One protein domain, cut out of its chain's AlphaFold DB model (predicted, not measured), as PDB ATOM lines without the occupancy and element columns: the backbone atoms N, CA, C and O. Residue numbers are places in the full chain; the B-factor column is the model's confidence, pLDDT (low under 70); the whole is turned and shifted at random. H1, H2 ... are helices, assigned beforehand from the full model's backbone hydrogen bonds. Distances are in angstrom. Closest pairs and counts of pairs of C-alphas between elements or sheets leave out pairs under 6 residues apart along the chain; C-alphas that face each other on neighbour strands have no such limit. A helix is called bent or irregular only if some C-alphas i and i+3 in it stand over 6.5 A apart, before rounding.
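This is residues 7 to 111 of the 190 residues of an uncharacterized protein of Candidatus Micrarchaeota archaeon (UniProt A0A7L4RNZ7). Two long helices, H3 and H4, lie side by side as a helical hairpin; H1 crosses the first part of H3 on one side of that hairpin, and H2 stands across the end where H3 begins and H4 finishes. The long link between H3 and H4, residues 59 to 87, loops over the same side of the hairpin as H1, nearer the other end. The printed part has 105 residues, with four named helices in the order H1, H2, H3, H4 and no named strand; its class is all helix. It is compact, with a radius of gyration of the C-alphas of 13.9 A, and spans 41 by 27 by 21 A along its three main axes.

Find C-alpha 8 at (-18.223, -28.704, 46.409); from there H1, residues 8 to 18, runs 15.2 A from first to last C-alpha. H2 follows at residues 26 to 35, 14.3 A long. Look next at C-alpha 38 at (-17.163, -25.109, 55.262), where H3, residues 38 to 58, begins and runs 29.7 A. H3 has a kink of 30 degrees near residue 45 and is irregular, with C-alphas 40 and 43 standing 7.3 A apart. H4, residues 88 to 108, runs 30.5 A and ends at C-alpha 108 at (-16.704, -14.751, 60.322).

Start with H3 and H4, which touch at a shallow tilt of 2 degrees, opposite ways; their closest C-alphas are those of His 57 and Asn 91, 6.7 A apart. Residues 38 to 45 of H3 alone touch H1, about perpendicular at 88 degrees, and the closest C-alphas are those of Pro 8 and Tyr 41 at 7.1 A. H2 is close to H4 but not clearly touching it, the closest C-alphas being those of Glu 30 and Thr 108 at 6.9 A. H2 is likewise close to H3 but not clearly touching it, with the C-alphas of Ala 33 and Glu 39 closest at 7.3 A. H1 and H2 are near each other, while H1 and H4 are apart. In the backbone, each O i to N i+4 pair of H1, H2 and H4 is within hydrogen-bond range; in H3, 15 of 17 are.

The C-alphas farthest apart are those of Ala 35 and Ser 87, at 41.0 A. The printed part has no cut. The link from H2 to H3 is tight, that from H1 to H2 is short, and that from H3 to H4 is long, with 29 residues; within it, residues 61 to 62 pair antiparallel with residues 84 to 85. The mean pLDDT of the printed part is 72.0, and 49 residues are under 70: residues 7 to 25, 60 to 86, 107, and 109 to 110.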
ATOM      1  N   GLN A   7     -18.470 -33.112  44.738       59.28
ATOM      2  CA  GLN A   7     -18.653 -31.800  44.120       59.28
ATOM      3  C   GLN A   7     -18.927 -30.742  45.204       59.28
ATOM      4  O   GLN A   7     -20.008 -30.740  45.792       59.28
ATOM      5  N   PRO A   8     -17.998 -29.800  45.462       63.38
ATOM      6  CA  PRO A   8     -18.223 -28.704  46.409       63.38
ATOM      7  C   PRO A   8     -19.358 -27.771  45.997       63.38
ATOM      8  O   PRO A   8     -19.987 -27.163  46.854       63.38
ATOM      9  N   ALA A   9     -19.636 -27.680  44.692       63.59
ATOM     10  CA  ALA A   9     -20.618 -26.760  44.134       63.59
ATOM     11  C   ALA A   9     -22.033 -26.951  44.729       63.59
ATOM     12  O   ALA A   9     -22.531 -26.012  45.345       63.59
ATOM     13  N   PRO A  10     -22.687 -28.128  44.641       63.34
ATOM     14  CA  PRO A  10     -23.983 -28.335  45.293       63.34
ATOM     15  C   PRO A  10     -23.964 -28.080  46.803       63.34
ATOM     16  O   PRO A  10     -24.926 -27.541  47.340       63.34
ATOM     17  N   TYR A  11     -22.871 -28.438  47.479       65.31
ATOM     18  CA  TYR A  11     -22.751 -28.337  48.934       65.31
ATOM     19  C   TYR A  11     -22.667 -26.886  49.418       65.31
ATOM     20  O   TYR A  11     -23.417 -26.482  50.300       65.31
ATOM     21  N   ILE A  12     -21.799 -26.083  48.799       67.31
ATOM     22  CA  ILE A  12     -21.657 -24.657  49.110       67.31
ATOM     23  C   ILE A  12     -22.896 -23.882  48.664       67.31
ATOM     24  O   ILE A  12     -23.303 -22.951  49.350       67.31
ATOM     25  N   ARG A  13     -23.539 -24.277  47.557       66.06
ATOM     26  CA  ARG A  13     -24.816 -23.680  47.146       66.06
ATOM     27  C   ARG A  13     -25.897 -23.951  48.180       66.06
ATOM     28  O   ARG A  13     -26.538 -23.012  48.622       66.06
ATOM     29  N   ALA A  14     -26.076 -25.206  48.588       64.38
ATOM     30  CA  ALA A  14     -27.040 -25.561  49.623       64.38
ATOM     31  C   ALA A  14     -26.760 -24.798  50.925       64.38
ATOM     32  O   ALA A  14     -27.683 -24.245  51.509       64.38
ATOM     33  N   PHE A  15     -25.489 -24.687  51.328       68.06
ATOM     34  CA  PHE A  15     -25.078 -23.852  52.457       68.06
ATOM     35  C   PHE A  15     -25.478 -22.381  52.259       68.06
ATOM     36  O   PHE A  15     -26.171 -21.822  53.099       68.06
ATOM     37  N   SER A  16     -25.104 -21.761  51.137       63.72
ATOM     38  CA  SER A  16     -25.387 -20.347  50.863       63.72
ATOM     39  C   SER A  16     -26.882 -20.036  50.785       63.72
ATOM     40  O   SER A  16     -27.272 -18.938  51.161       63.72
ATOM     41  N   GLU A  17     -27.706 -20.959  50.287       63.66
ATOM     42  CA  GLU A  17     -29.165 -20.798  50.215       63.66
ATOM     43  C   GLU A  17     -29.825 -20.991  51.589       63.66
ATOM     44  O   GLU A  17     -30.724 -20.238  51.946       63.66
ATOM     45  N   LEU A  18     -29.356 -21.949  52.397       61.66
ATOM     46  CA  LEU A  18     -29.842 -22.139  53.771       61.66
ATOM     47  C   LEU A  18     -29.489 -20.949  54.668       61.66
ATOM     48  O   LEU A  18     -30.304 -20.533  55.485       61.66
ATOM     49  N   MET A  19     -28.307 -20.361  54.474       59.88
ATOM     50  CA  MET A  19     -27.875 -19.171  55.209       59.88
ATOM     51  C   MET A  19     -28.447 -17.855  54.655       59.88
ATOM     52  O   MET A  19     -28.199 -16.801  55.229       59.88
ATOM     53  N   ARG A  20     -29.195 -17.899  53.542       57.31
ATOM     54  CA  ARG A  20     -29.935 -16.757  52.975       57.31
ATOM     55  C   ARG A  20     -31.300 -16.556  53.649       57.31
ATOM     56  O   ARG A  20     -31.978 -15.578  53.361       57.31
ATOM     57  N   ILE A  21     -31.724 -17.480  54.512       52.84
ATOM     58  CA  ILE A  21     -32.951 -17.331  55.296       52.84
ATOM     59  C   ILE A  21     -32.716 -16.183  56.291       52.84
ATOM     60  O   ILE A  21     -31.835 -16.296  57.139       52.84
ATOM     61  N   ASP A  22     -33.493 -15.101  56.162       50.31
ATOM     62  CA  ASP A  22     -33.369 -13.813  56.881       50.31
ATOM     63  C   ASP A  22     -33.347 -13.907  58.429       50.31
ATOM     64  O   ASP A  22     -33.131 -12.905  59.106       50.31
ATOM     65  N   ASP A  23     -33.515 -15.103  58.998       52.12
ATOM     66  CA  ASP A  23     -33.576 -15.363  60.439       52.12
ATOM     67  C   ASP A  23     -32.275 -15.942  61.035       52.12
ATOM     68  O   ASP A  23     -32.193 -16.141  62.248       52.12
ATOM     69  N   ALA A  24     -31.252 -16.242  60.226       60.44
ATOM     70  CA  ALA A  24     -30.005 -16.800  60.749       60.44
ATOM     71  C   ALA A  24     -29.120 -15.711  61.376       60.44
ATOM     72  O   ALA A  24     -28.608 -14.825  60.688       60.44
ATOM     73  N   SER A  25     -28.887 -15.802  62.688       69.31
ATOM     74  CA  SER A  25     -27.913 -14.937  63.357       69.31
ATOM     75  C   SER A  25     -26.475 -15.249  62.891       69.31
ATOM     76  O   SER A  25     -26.202 -16.368  62.439       69.31
ATOM     77  N   PRO A  26     -25.514 -14.311  63.031       70.00
ATOM     78  CA  PRO A  26     -24.098 -14.599  62.775       70.00
ATOM     79  C   PRO A  26     -23.575 -15.828  63.541       70.00
ATOM     80  O   PRO A  26     -22.815 -16.621  62.993       70.00
ATOM     81  N   GLU A  27     -24.042 -16.053  64.771       74.19
ATOM     82  CA  GLU A  27     -23.661 -17.227  65.568       74.19
ATOM     83  C   GLU A  27     -24.233 -18.537  65.008       74.19
ATOM     84  O   GLU A  27     -23.571 -19.577  65.060       74.19
ATOM     85  N   ASP A  28     -25.452 -18.520  64.463       72.81
ATOM     86  CA  ASP A  28     -26.033 -19.696  63.804       72.81
ATOM     87  C   ASP A  28     -25.291 -20.015  62.506       72.81
ATOM     88  O   ASP A  28     -25.045 -21.187  62.207       72.81
ATOM     89  N   PHE A  29     -24.851 -18.979  61.785       71.19
ATOM     90  CA  PHE A  29     -23.969 -19.122  60.629       71.19
ATOM     91  C   PHE A  29     -22.651 -19.803  61.000       71.19
ATOM     92  O   PHE A  29     -22.272 -20.782  60.355       71.19
ATOM     93  N   GLU A  30     -21.977 -19.340  62.050       74.56
ATOM     94  CA  GLU A  30     -20.711 -19.920  62.513       74.56
ATOM     95  C   GLU A  30     -20.877 -21.376  62.962       74.56
ATOM     96  O   GLU A  30     -20.116 -22.252  62.536       74.56
ATOM     97  N   LYS A  31     -21.915 -21.675  63.756       76.25
ATOM     98  CA  LYS A  31     -22.221 -23.044  64.210       76.25
ATOM     99  C   LYS A  31     -22.494 -23.979  63.038       76.25
ATOM    100  O   LYS A  31     -21.971 -25.096  63.003       76.25
ATOM    101  N   PHE A  32     -23.291 -23.532  62.072       72.50
ATOM    102  CA  PHE A  32     -23.617 -24.324  60.893       72.50
ATOM    103  C   PHE A  32     -22.377 -24.520  60.007       72.50
ATOM    104  O   PHE A  32     -22.053 -25.646  59.625       72.50
ATOM    105  N   ALA A  33     -21.603 -23.463  59.754       73.75
ATOM    106  CA  ALA A  33     -20.362 -23.548  58.987       73.75
ATOM    107  C   ALA A  33     -19.336 -24.497  59.625       73.75
ATOM    108  O   ALA A  33     -18.707 -25.286  58.909       73.75
ATOM    109  N   ALA A  34     -19.210 -24.477  60.956       78.12
ATOM    110  CA  ALA A  34     -18.350 -25.381  61.713       78.12
ATOM    111  C   ALA A  34     -18.832 -26.841  61.628       78.12
ATOM    112  O   ALA A  34     -18.040 -27.732  61.306       78.12
ATOM    113  N   ALA A  35     -20.133 -27.091  61.826       75.94
ATOM    114  CA  ALA A  35     -20.732 -28.427  61.712       75.94
ATOM    115  C   ALA A  35     -20.522 -29.041  60.316       75.94
ATOM    116  O   ALA A  35     -20.280 -30.242  60.172       75.94
ATOM    117  N   HIS A  36     -20.545 -28.191  59.290       72.00
ATOM    118  CA  HIS A  36     -20.390 -28.567  57.890       72.00
ATOM    119  C   HIS A  36     -18.943 -28.454  57.369       72.00
ATOM    120  O   HIS A  36     -18.665 -28.796  56.216       72.00
ATOM    121  N   LYS A  37     -17.988 -28.040  58.218       76.12
ATOM    122  CA  LYS A  37     -16.562 -27.859  57.883       76.12
ATOM    123  C   LYS A  37     -16.375 -27.046  56.596       76.12
ATOM    124  O   LYS A  37     -15.612 -27.449  55.712       76.12
ATOM    125  N   ILE A  38     -17.108 -25.937  56.478       75.19
ATOM    126  CA  ILE A  38     -17.163 -25.109  55.262       75.19
ATOM    127  C   ILE A  38     -15.829 -24.421  54.967       75.19
ATOM    128  O   ILE A  38     -15.498 -24.219  53.801       75.19
ATOM    129  N   GLU A  39     -15.033 -24.148  56.003       74.56
ATOM    130  CA  GLU A  39     -13.733 -23.474  55.916       74.56
ATOM    131  C   GLU A  39     -12.827 -24.047  54.814       74.56
ATOM    132  O   GLU A  39     -12.304 -23.313  53.976       74.56
ATOM    133  N   LYS A  40     -12.738 -25.381  54.710       75.88
ATOM    134  CA  LYS A  40     -11.893 -26.060  53.709       75.88
ATOM    135  C   LYS A  40     -12.330 -25.827  52.254       75.88
ATOM    136  O   LYS A  40     -11.609 -26.205  51.333       75.88
ATOM    137  N   TYR A  41     -13.524 -25.278  52.041       77.00
ATOM    138  CA  TYR A  41     -14.079 -24.969  50.729       77.00
ATOM    139  C   TYR A  41     -14.076 -23.471  50.405       77.00
ATOM    140  O   TYR A  41     -14.401 -23.117  49.271       77.00
ATOM    141  N   ILE A  42     -13.692 -22.604  51.354       78.50
ATOM    142  CA  ILE A  42     -13.636 -21.149  51.150       78.50
ATOM    143  C   ILE A  42     -12.757 -20.786  49.945       78.50
ATOM    144  O   ILE A  42     -13.265 -20.074  49.076       78.50
ATOM    145  N   PRO A  43     -11.522 -21.317  49.796       82.69
ATOM    146  CA  PRO A  43     -10.700 -20.998  48.633       82.69
ATOM    147  C   PRO A  43     -11.411 -21.352  47.327       82.69
ATOM    148  O   PRO A  43     -11.583 -20.499  46.467       82.69
ATOM    149  N   TRP A  44     -11.940 -22.577  47.214       83.62
ATOM    150  CA  TRP A  44     -12.661 -23.023  46.018       83.62
ATOM    151  C   TRP A  44     -13.870 -22.131  45.699       83.62
ATOM    152  O   TRP A  44     -14.110 -21.812  44.534       83.62
ATOM    153  N   TRP A  45     -14.628 -21.710  46.716       78.75
ATOM    154  CA  TRP A  45     -15.766 -20.808  46.537       78.75
ATOM    155  C   TRP A  45     -15.306 -19.466  45.958       78.75
ATOM    156  O   TRP A  45     -15.839 -19.026  44.937       78.75
ATOM    157  N   ILE A  46     -14.263 -18.874  46.538       84.38
ATOM    158  CA  ILE A  46     -13.675 -17.614  46.078       84.38
ATOM    159  C   ILE A  46     -13.209 -17.713  44.625       84.38
ATOM    160  O   ILE A  46     -13.532 -16.839  43.820       84.38
ATOM    161  N   GLU A  47     -12.505 -18.788  44.251       87.12
ATOM    162  CA  GLU A  47     -12.038 -18.968  42.870       87.12
ATOM    163  C   GLU A  47     -13.204 -18.990  41.870       87.12
ATOM    164  O   GLU A  47     -13.102 -18.464  40.753       87.12
ATOM    165  N   ARG A  48     -14.321 -19.616  42.259       83.38
ATOM    166  CA  ARG A  48     -15.527 -19.721  41.431       83.38
ATOM    167  C   ARG A  48     -16.255 -18.393  41.320       83.38
ATOM    168  O   ARG A  48     -16.616 -18.022  40.205       83.38
ATOM    169  N   GLU A  49     -16.431 -17.683  42.430       84.44
ATOM    170  CA  GLU A  49     -17.000 -16.333  42.437       84.44
ATOM    171  C   GLU A  49     -16.171 -15.410  41.536       84.44
ATOM    172  O   GLU A  49     -16.708 -14.873  40.569       84.44
ATOM    173  N   ALA A  50     -14.854 -15.338  41.747       88.56
ATOM    174  CA  ALA A  50     -13.935 -14.539  40.937       88.56
ATOM    175  C   ALA A  50     -14.015 -14.869  39.439       88.56
ATOM    176  O   ALA A  50     -14.143 -13.979  38.593       88.56
ATOM    177  N   SER A  51     -14.009 -16.164  39.103       88.44
ATOM    178  CA  SER A  51     -14.137 -16.633  37.719       88.44
ATOM    179  C   SER A  51     -15.462 -16.219  37.079       88.44
ATOM    180  O   SER A  51     -15.511 -15.939  35.880       88.44
ATOM    181  N   ASN A  52     -16.552 -16.222  37.846       85.19
ATOM    182  CA  ASN A  52     -17.873 -15.867  37.346       85.19
ATOM    183  C   ASN A  52     -18.012 -14.349  37.171       85.19
ATOM    184  O   ASN A  52     -18.484 -13.922  36.117       85.19
ATOM    185  N   VAL A  53     -17.518 -13.543  38.119       87.12
ATOM    186  CA  VAL A  53     -17.459 -12.075  37.975       87.12
ATOM    187  C   VAL A  53     -16.665 -11.688  36.726       87.12
ATOM    188  O   VAL A  53     -17.150 -10.924  35.893       87.12
ATOM    189  N   ALA A  54     -15.491 -12.294  36.522       89.12
ATOM    190  CA  ALA A  54     -14.661 -12.043  35.344       89.12
ATOM    191  C   ALA A  54     -15.406 -12.295  34.023       89.12
ATOM    192  O   ALA A  54     -15.345 -11.470  33.106       89.12
ATOM    193  N   LYS A  55     -16.149 -13.409  33.946       86.81
ATOM    194  CA  LYS A  55     -16.974 -13.769  32.781       86.81
ATOM    195  C   LYS A  55     -18.133 -12.799  32.565       86.81
ATOM    196  O   LYS A  55     -18.407 -12.451  31.420       86.81
ATOM    197  N   ILE A  56     -18.809 -12.373  33.634       83.62
ATOM    198  CA  ILE A  56     -19.919 -11.407  33.566       83.62
ATOM    199  C   ILE A  56     -19.426 -10.079  32.993       83.62
ATOM    200  O   ILE A  56     -20.009  -9.560  32.037       83.62
ATOM    201  N   HIS A  57     -18.306  -9.579  33.508       86.31
ATOM    202  CA  HIS A  57     -17.710  -8.354  32.996       86.31
ATOM    203  C   HIS A  57     -17.226  -8.523  31.533       86.31
ATOM    204  O   HIS A  57     -17.140  -7.537  30.796       86.31
ATOM    205  N   ASP A  58     -16.900  -9.750  31.080       85.88
ATOM    206  CA  ASP A  58     -16.341 -10.017  29.733       85.88
ATOM    207  C   ASP A  58     -17.422  -9.986  28.662       85.88
ATOM    208  O   ASP A  58     -17.155  -9.589  27.530       85.88
ATOM    209  N   ILE A  59     -18.652 -10.325  29.040       81.62
ATOM    210  CA  ILE A  59     -19.836 -10.184  28.189       81.62
ATOM    211  C   ILE A  59     -20.464  -8.781  28.288       81.62
ATOM    212  O   ILE A  59     -21.642  -8.605  27.978       81.62
ATOM    213  N   SER A  60     -19.681  -7.786  28.728       67.06
ATOM    214  CA  SER A  60     -20.057  -6.369  28.843       67.06
ATOM    215  C   SER A  60     -21.320  -6.120  29.672       67.06
ATOM    216  O   SER A  60     -22.145  -5.260  29.343       67.06
ATOM    217  N   LYS A  61     -21.467  -6.849  30.782       65.75
ATOM    218  CA  LYS A  61     -22.475  -6.569  31.809       65.75
ATOM    219  C   LYS A  61     -21.790  -6.155  33.104       65.75
ATOM    220  O   LYS A  61     -20.832  -6.800  33.513       65.75
ATOM    221  N   SER A  62     -22.300  -5.096  33.722       69.31
ATOM    222  CA  SER A  62     -22.024  -4.770  35.121       69.31
ATOM    223  C   SER A  62     -23.323  -4.933  35.887       69.31
ATOM    224  O   SER A  62     -24.394  -4.540  35.416       69.31
ATOM    225  N   TYR A  63     -23.242  -5.527  37.060       68.06
ATOM    226  CA  TYR A  63     -24.382  -5.688  37.941       68.06
ATOM    227  C   TYR A  63     -24.628  -4.423  38.774       68.06
ATOM    228  O   TYR A  63     -25.771  -4.131  39.108       68.06
ATOM    229  N   GLY A  64     -23.566  -3.670  39.086       60.41
ATOM    230  CA  GLY A  64     -23.605  -2.454  39.907       60.41
ATOM    231  C   GLY A  64     -23.835  -2.707  41.402       60.41
ATOM    232  O   GLY A  64     -23.858  -1.766  42.176       60.41
ATOM    233  N   HIS A  65     -24.020  -3.956  41.827       66.62
ATOM    234  CA  HIS A  65     -24.110  -4.369  43.234       66.62
ATOM    235  C   HIS A  65     -23.979  -5.898  43.348       66.62
ATOM    236  O   HIS A  65     -24.805  -6.579  43.970       66.62
ATOM    237  N   LEU A  66     -22.994  -6.480  42.658       68.69
ATOM    238  CA  LEU A  66     -22.799  -7.925  42.679       68.69
ATOM    239  C   LEU A  66     -22.300  -8.363  44.059       68.69
ATOM    240  O   LEU A  66     -21.148  -8.151  44.414       68.69
ATOM    241  N   ILE A  67     -23.182  -8.986  44.834       64.69
ATOM    242  CA  ILE A  67     -22.845  -9.722  46.057       64.69
ATOM    243  C   ILE A  67     -22.823 -11.221  45.756       64.69
ATOM    244  O   ILE A  67     -23.555 -11.684  44.879       64.69
ATOM    245  N   GLY A  68     -22.053 -12.002  46.524       59.47
ATOM    246  CA  GLY A  68     -21.989 -13.463  46.362       59.47
ATOM    247  C   GLY A  68     -23.364 -14.147  46.423       59.47
ATOM    248  O   GLY A  68     -23.601 -15.123  45.724       59.47
ATOM    249  N   GLN A  69     -24.320 -13.572  47.159       65.44
ATOM    250  CA  GLN A  69     -25.705 -14.062  47.251       65.44
ATOM    251  C   GLN A  69     -26.504 -13.935  45.940       65.44
ATOM    252  O   GLN A  69     -27.477 -14.661  45.741       65.44
ATOM    253  N   ASN A  70     -26.096 -13.031  45.041       65.75
ATOM    254  CA  ASN A  70     -26.723 -12.825  43.734       65.75
ATOM    255  C   ASN A  70     -26.001 -13.570  42.602       65.75
ATOM    256  O   ASN A  70     -26.435 -13.540  41.445       65.75
ATOM    257  N   LEU A  71     -24.910 -14.261  42.940       68.06
ATOM    258  CA  LEU A  71     -24.065 -14.999  42.023       68.06
ATOM    259  C   LEU A  71     -24.104 -16.488  42.358       68.06
ATOM    260  O   LEU A  71     -23.462 -16.970  43.286       68.06
ATOM    261  N   THR A  72     -24.824 -17.253  41.550       64.19
ATOM    262  CA  THR A  72     -24.807 -18.713  41.679       64.19
ATOM    263  C   THR A  72     -23.419 -19.268  41.332       64.19
ATOM    264  O   THR A  72     -22.667 -18.700  40.532       64.19
ATOM    265  N   LEU A  73     -23.062 -20.419  41.906       62.03
ATOM    266  CA  LEU A  73     -21.742 -21.042  41.711       62.03
ATOM    267  C   LEU A  73     -21.469 -21.499  40.264       62.03
ATOM    268  O   LEU A  73     -20.309 -21.661  39.858       62.03
ATOM    269  N   ASP A  74     -22.518 -21.701  39.467       62.72
ATOM    270  CA  ASP A  74     -22.464 -21.958  38.025       62.72
ATOM    271  C   ASP A  74     -22.380 -20.676  37.177       62.72
ATOM    272  O   ASP A  74     -22.189 -20.754  35.964       62.72
ATOM    273  N   GLY A  75     -22.421 -19.501  37.808       61.31
ATOM    274  CA  GLY A  75     -22.281 -18.199  37.154       61.31
ATOM    275  C   GLY A  75     -23.598 -17.614  36.654       61.31
ATOM    276  O   GLY A  75     -23.600 -16.600  35.959       61.31
ATOM    277  N   GLY A  76     -24.725 -18.229  37.011       64.19
ATOM    278  CA  GLY A  76     -26.039 -17.620  36.882       64.19
ATOM    279  C   GLY A  76     -26.205 -16.441  37.842       64.19
ATOM    280  O   GLY A  76     -25.739 -16.471  38.980       64.19
ATOM    281  N   LEU A  77     -26.901 -15.413  37.371       66.88
ATOM    282  CA  LEU A  77     -27.283 -14.246  38.158       66.88
ATOM    283  C   LEU A  77     -28.737 -14.384  38.611       66.88
ATOM    284  O   LEU A  77     -29.628 -14.546  37.760       66.88
ATOM    285  N   THR A  78     -28.961 -14.305  39.920       64.69
ATOM    286  CA  THR A  78     -30.292 -14.094  40.512       64.69
ATOM    287  C   THR A  78     -30.533 -12.595  40.693       64.69
ATOM    288  O   THR A  78     -29.587 -11.834  40.592       64.69
ATOM    289  N   ASP A  79     -31.779 -12.166  40.910       65.50
ATOM    290  CA  ASP A  79     -32.131 -10.753  41.169       65.50
ATOM    291  C   ASP A  79     -31.702  -9.740  40.078       65.50
ATOM    292  O   ASP A  79     -31.131  -8.681  40.316       65.50
ATOM    293  N   ARG A  80     -32.010 -10.047  38.814       62.34
ATOM    294  CA  ARG A  80     -31.533  -9.282  37.642       62.34
ATOM    295  C   ARG A  80     -32.057  -7.840  37.528       62.34
ATOM    296  O   ARG A  80     -31.768  -7.195  36.521       62.34
ATOM    297  N   GLY A  81     -32.821  -7.345  38.503       59.53
ATOM    298  CA  GLY A  81     -33.424  -6.010  38.492       59.53
ATOM    299  C   GLY A  81     -32.405  -4.868  38.444       59.53
ATOM    300  O   GLY A  81     -32.726  -3.794  37.943       59.53
ATOM    301  N   THR A  82     -31.169  -5.109  38.890       61.31
ATOM    302  CA  THR A  82     -30.080  -4.116  38.885       61.31
ATOM    303  C   THR A  82     -29.081  -4.298  37.738       61.31
ATOM    304  O   THR A  82     -28.204  -3.458  37.548       61.31
ATOM    305  N   VAL A  83     -29.199  -5.371  36.940       66.38
ATOM    306  CA  VAL A  83     -28.249  -5.660  35.855       66.38
ATOM    307  C   VAL A  83     -28.316  -4.564  34.798       66.38
ATOM    308  O   VAL A  83     -29.355  -4.338  34.178       66.38
ATOM    309  N   SER A  84     -27.175  -3.936  34.528       63.66
ATOM    310  CA  SER A  84     -27.047  -2.861  33.549       63.66
ATOM    311  C   SER A  84     -25.998  -3.191  32.483       63.66
ATOM    312  O   SER A  84     -25.240  -4.166  32.564       63.66
ATOM    313  N   LYS A  85     -25.979  -2.396  31.407       66.00
ATOM    314  CA  LYS A  85     -24.896  -2.445  30.415       66.00
ATOM    315  C   LYS A  85     -23.584  -2.086  31.121       66.00
ATOM    316  O   LYS A  85     -23.581  -1.104  31.857       66.00
ATOM    317  N   SER A  86     -22.497  -2.837  30.888       68.31
ATOM    318  CA  SER A  86     -21.263  -2.616  31.655       68.31
ATOM    319  C   SER A  86     -20.778  -1.182  31.542       68.31
ATOM    320  O   SER A  86     -20.506  -0.698  30.439       68.31
ATOM    321  N   SER A  87     -20.599  -0.552  32.693       73.94
ATOM    322  CA  SER A  87     -19.811   0.662  32.828       73.94
ATOM    323  C   SER A  87     -18.561   0.355  33.648       73.94
ATOM    324  O   SER A  87     -18.537  -0.581  34.449       73.94
ATOM    325  N   LYS A  88     -17.509   1.153  33.450       77.00
ATOM    326  CA  LYS A  88     -16.290   1.061  34.267       77.00
ATOM    327  C   LYS A  88     -16.628   1.191  35.754       77.00
ATOM    328  O   LYS A  88     -16.112   0.439  36.567       77.00
ATOM    329  N   GLU A  89     -17.541   2.103  36.080       80.25
ATOM    330  CA  GLU A  89     -17.997   2.337  37.448       80.25
ATOM    331  C   GLU A  89     -18.779   1.147  38.014       80.25
ATOM    332  O   GLU A  89     -18.521   0.719  39.133       80.25
ATOM    333  N   GLY A  90     -19.656   0.533  37.215       81.06
ATOM    334  CA  GLY A  90     -20.395  -0.659  37.623       81.06
ATOM    335  C   GLY A  90     -19.481  -1.855  37.897       81.06
ATOM    336  O   GLY A  90     -19.647  -2.520  38.913       81.06
ATOM    337  N   ASN A  91     -18.470  -2.090  37.048       82.62
ATOM    338  CA  ASN A  91     -17.481  -3.149  37.285       82.62
ATOM    339  C   ASN A  91     -16.676  -2.896  38.569       82.62
ATOM    340  O   ASN A  91     -16.409  -3.831  39.321       82.62
ATOM    341  N   ARG A  92     -16.280  -1.639  38.826       83.94
ATOM    342  CA  ARG A  92     -15.577  -1.260  40.063       83.94
ATOM    343  C   ARG A  92     -16.441  -1.534  41.282       83.94
ATOM    344  O   ARG A  92     -15.972  -2.175  42.216       83.94
ATOM    345  N   GLN A  93     -17.700  -1.106  41.242       82.19
ATOM    346  CA  GLN A  93     -18.649  -1.336  42.323       82.19
ATOM    347  C   GLN A  93     -18.844  -2.833  42.591       82.19
ATOM    348  O   GLN A  93     -18.776  -3.252  43.744       82.19
ATOM    349  N   ASP A  94     -18.987  -3.650  41.544       83.62
ATOM    350  CA  ASP A  94     -19.100  -5.106  41.672       83.62
ATOM    351  C   ASP A  94     -17.867  -5.726  42.342       83.62
ATOM    352  O   ASP A  94     -18.005  -6.528  43.265       83.62
ATOM    353  N   ILE A  95     -16.653  -5.336  41.939       84.06
ATOM    354  CA  ILE A  95     -15.422  -5.872  42.542       84.06
ATOM    355  C   ILE A  95     -15.289  -5.424  43.998       84.06
ATOM    356  O   ILE A  95     -14.987  -6.251  44.856       84.06
ATOM    357  N   THR A  96     -15.545  -4.152  44.304       82.00
ATOM    358  CA  THR A  96     -15.462  -3.626  45.675       82.00
ATOM    359  C   THR A  96     -16.440  -4.338  46.606       82.00
ATOM    360  O   THR A  96     -16.068  -4.754  47.708       82.00
ATOM    361  N   VAL A  97     -17.681  -4.532  46.157       81.25
ATOM    362  CA  VAL A  97     -18.709  -5.240  46.925       81.25
ATOM    363  C   VAL A  97     -18.325  -6.711  47.121       81.25
ATOM    364  O   VAL A  97     -18.419  -7.222  48.239       81.25
ATOM    365  N   MET A  98     -17.803  -7.381  46.088       82.81
ATOM    366  CA  MET A  98     -17.331  -8.764  46.204       82.81
ATOM    367  C   MET A  98     -16.130  -8.907  47.141       82.81
ATOM    368  O   MET A  98     -16.143  -9.785  47.999       82.81
ATOM    369  N   LEU A  99     -15.124  -8.034  47.048       80.25
ATOM    370  CA  LEU A  99     -13.965  -8.049  47.949       80.25
ATOM    371  C   LEU A  99     -14.372  -7.805  49.405       80.25
ATOM    372  O   LEU A  99     -13.811  -8.428  50.306       80.25
ATOM    373  N   THR A 100     -15.366  -6.942  49.634       79.31
ATOM    374  CA  THR A 100     -15.950  -6.712  50.964       79.31
ATOM    375  C   THR A 100     -16.698  -7.952  51.457       79.31
ATOM    376  O   THR A 100     -16.534  -8.362  52.603       79.31
ATOM    377  N   SER A 101     -17.476  -8.605  50.589       76.56
ATOM    378  CA  SER A 101     -18.184  -9.844  50.929       76.56
ATOM    379  C   SER A 101     -17.218 -10.982  51.273       76.56
ATOM    380  O   SER A 101     -17.423 -11.675  52.269       76.56
ATOM    381  N   VAL A 102     -16.145 -11.142  50.491       77.44
ATOM    382  CA  VAL A 102     -15.071 -12.109  50.755       77.44
ATOM    383  C   VAL A 102     -14.397 -11.806  52.088       77.44
ATOM    384  O   VAL A 102     -14.190 -12.729  52.873       77.44
ATOM    385  N   PHE A 103     -14.100 -10.535  52.370       72.06
ATOM    386  CA  PHE A 103     -13.495 -10.112  53.633       72.06
ATOM    387  C   PHE A 103     -14.361 -10.490  54.835       72.06
ATOM    388  O   PHE A 103     -13.930 -11.282  55.668       72.06
ATOM    389  N   ASN A 104     -15.610 -10.012  54.861       70.88
ATOM    390  CA  ASN A 104     -16.531 -10.240  55.975       70.88
ATOM    391  C   ASN A 104     -16.757 -11.739  56.214       70.88
ATOM    392  O   ASN A 104     -16.662 -12.211  57.340       70.88
ATOM    393  N   ARG A 105     -16.992 -12.511  55.142       73.81
ATOM    394  CA  ARG A 105     -17.167 -13.967  55.232       73.81
ATOM    395  C   ARG A 105     -15.925 -14.648  55.797       73.81
ATOM    396  O   ARG A 105     -16.042 -15.604  56.559       73.81
ATOM    397  N   SER A 106     -14.746 -14.181  55.397       72.44
ATOM    398  CA  SER A 106     -13.490 -14.764  55.849       72.44
ATOM    399  C   SER A 106     -13.255 -14.509  57.331       72.44
ATOM    400  O   SER A 106     -12.892 -15.455  58.023       72.44
ATOM    401  N   GLU A 107     -13.527 -13.293  57.815       69.88
ATOM    402  CA  GLU A 107     -13.456 -12.958  59.242       69.88
ATOM    403  C   GLU A 107     -14.433 -13.801  60.069       69.88
ATOM    404  O   GLU A 107     -14.013 -14.433  61.036       69.88
ATOM    405  N   THR A 108     -15.700 -13.906  59.647       70.38
ATOM    406  CA  THR A 108     -16.704 -14.751  60.322       70.38
ATOM    407  C   THR A 108     -16.267 -16.213  60.397       70.38
ATOM    408  O   THR A 108     -16.498 -16.898  61.385       70.38
ATOM    409  N   LEU A 109     -15.602 -16.714  59.356       69.75
ATOM    410  CA  LEU A 109     -15.132 -18.097  59.305       69.75
ATOM    411  C   LEU A 109     -13.716 -18.280  59.871       69.75
ATOM    412  O   LEU A 109     -13.134 -19.344  59.678       69.75
ATOM    413  N   SER A 110     -13.162 -17.267  60.554       66.88
ATOM    414  CA  SER A 110     -11.798 -17.278  61.113       66.88
ATOM    415  C   SER A 110     -10.713 -17.660  60.093       66.88
ATOM    416  O   SER A 110      -9.684 -18.240  60.434       66.88
ATOM    417  N   SER A 111     -10.941 -17.327  58.825       70.44
ATOM    418  CA  SER A 111     -10.017 -17.564  57.718       70.44
ATOM    419  C   SER A 111      -9.310 -16.270  57.319       70.44
ATOM    420  O   SER A 111      -9.801 -15.166  57.560       70.44
TER     421      SER A 111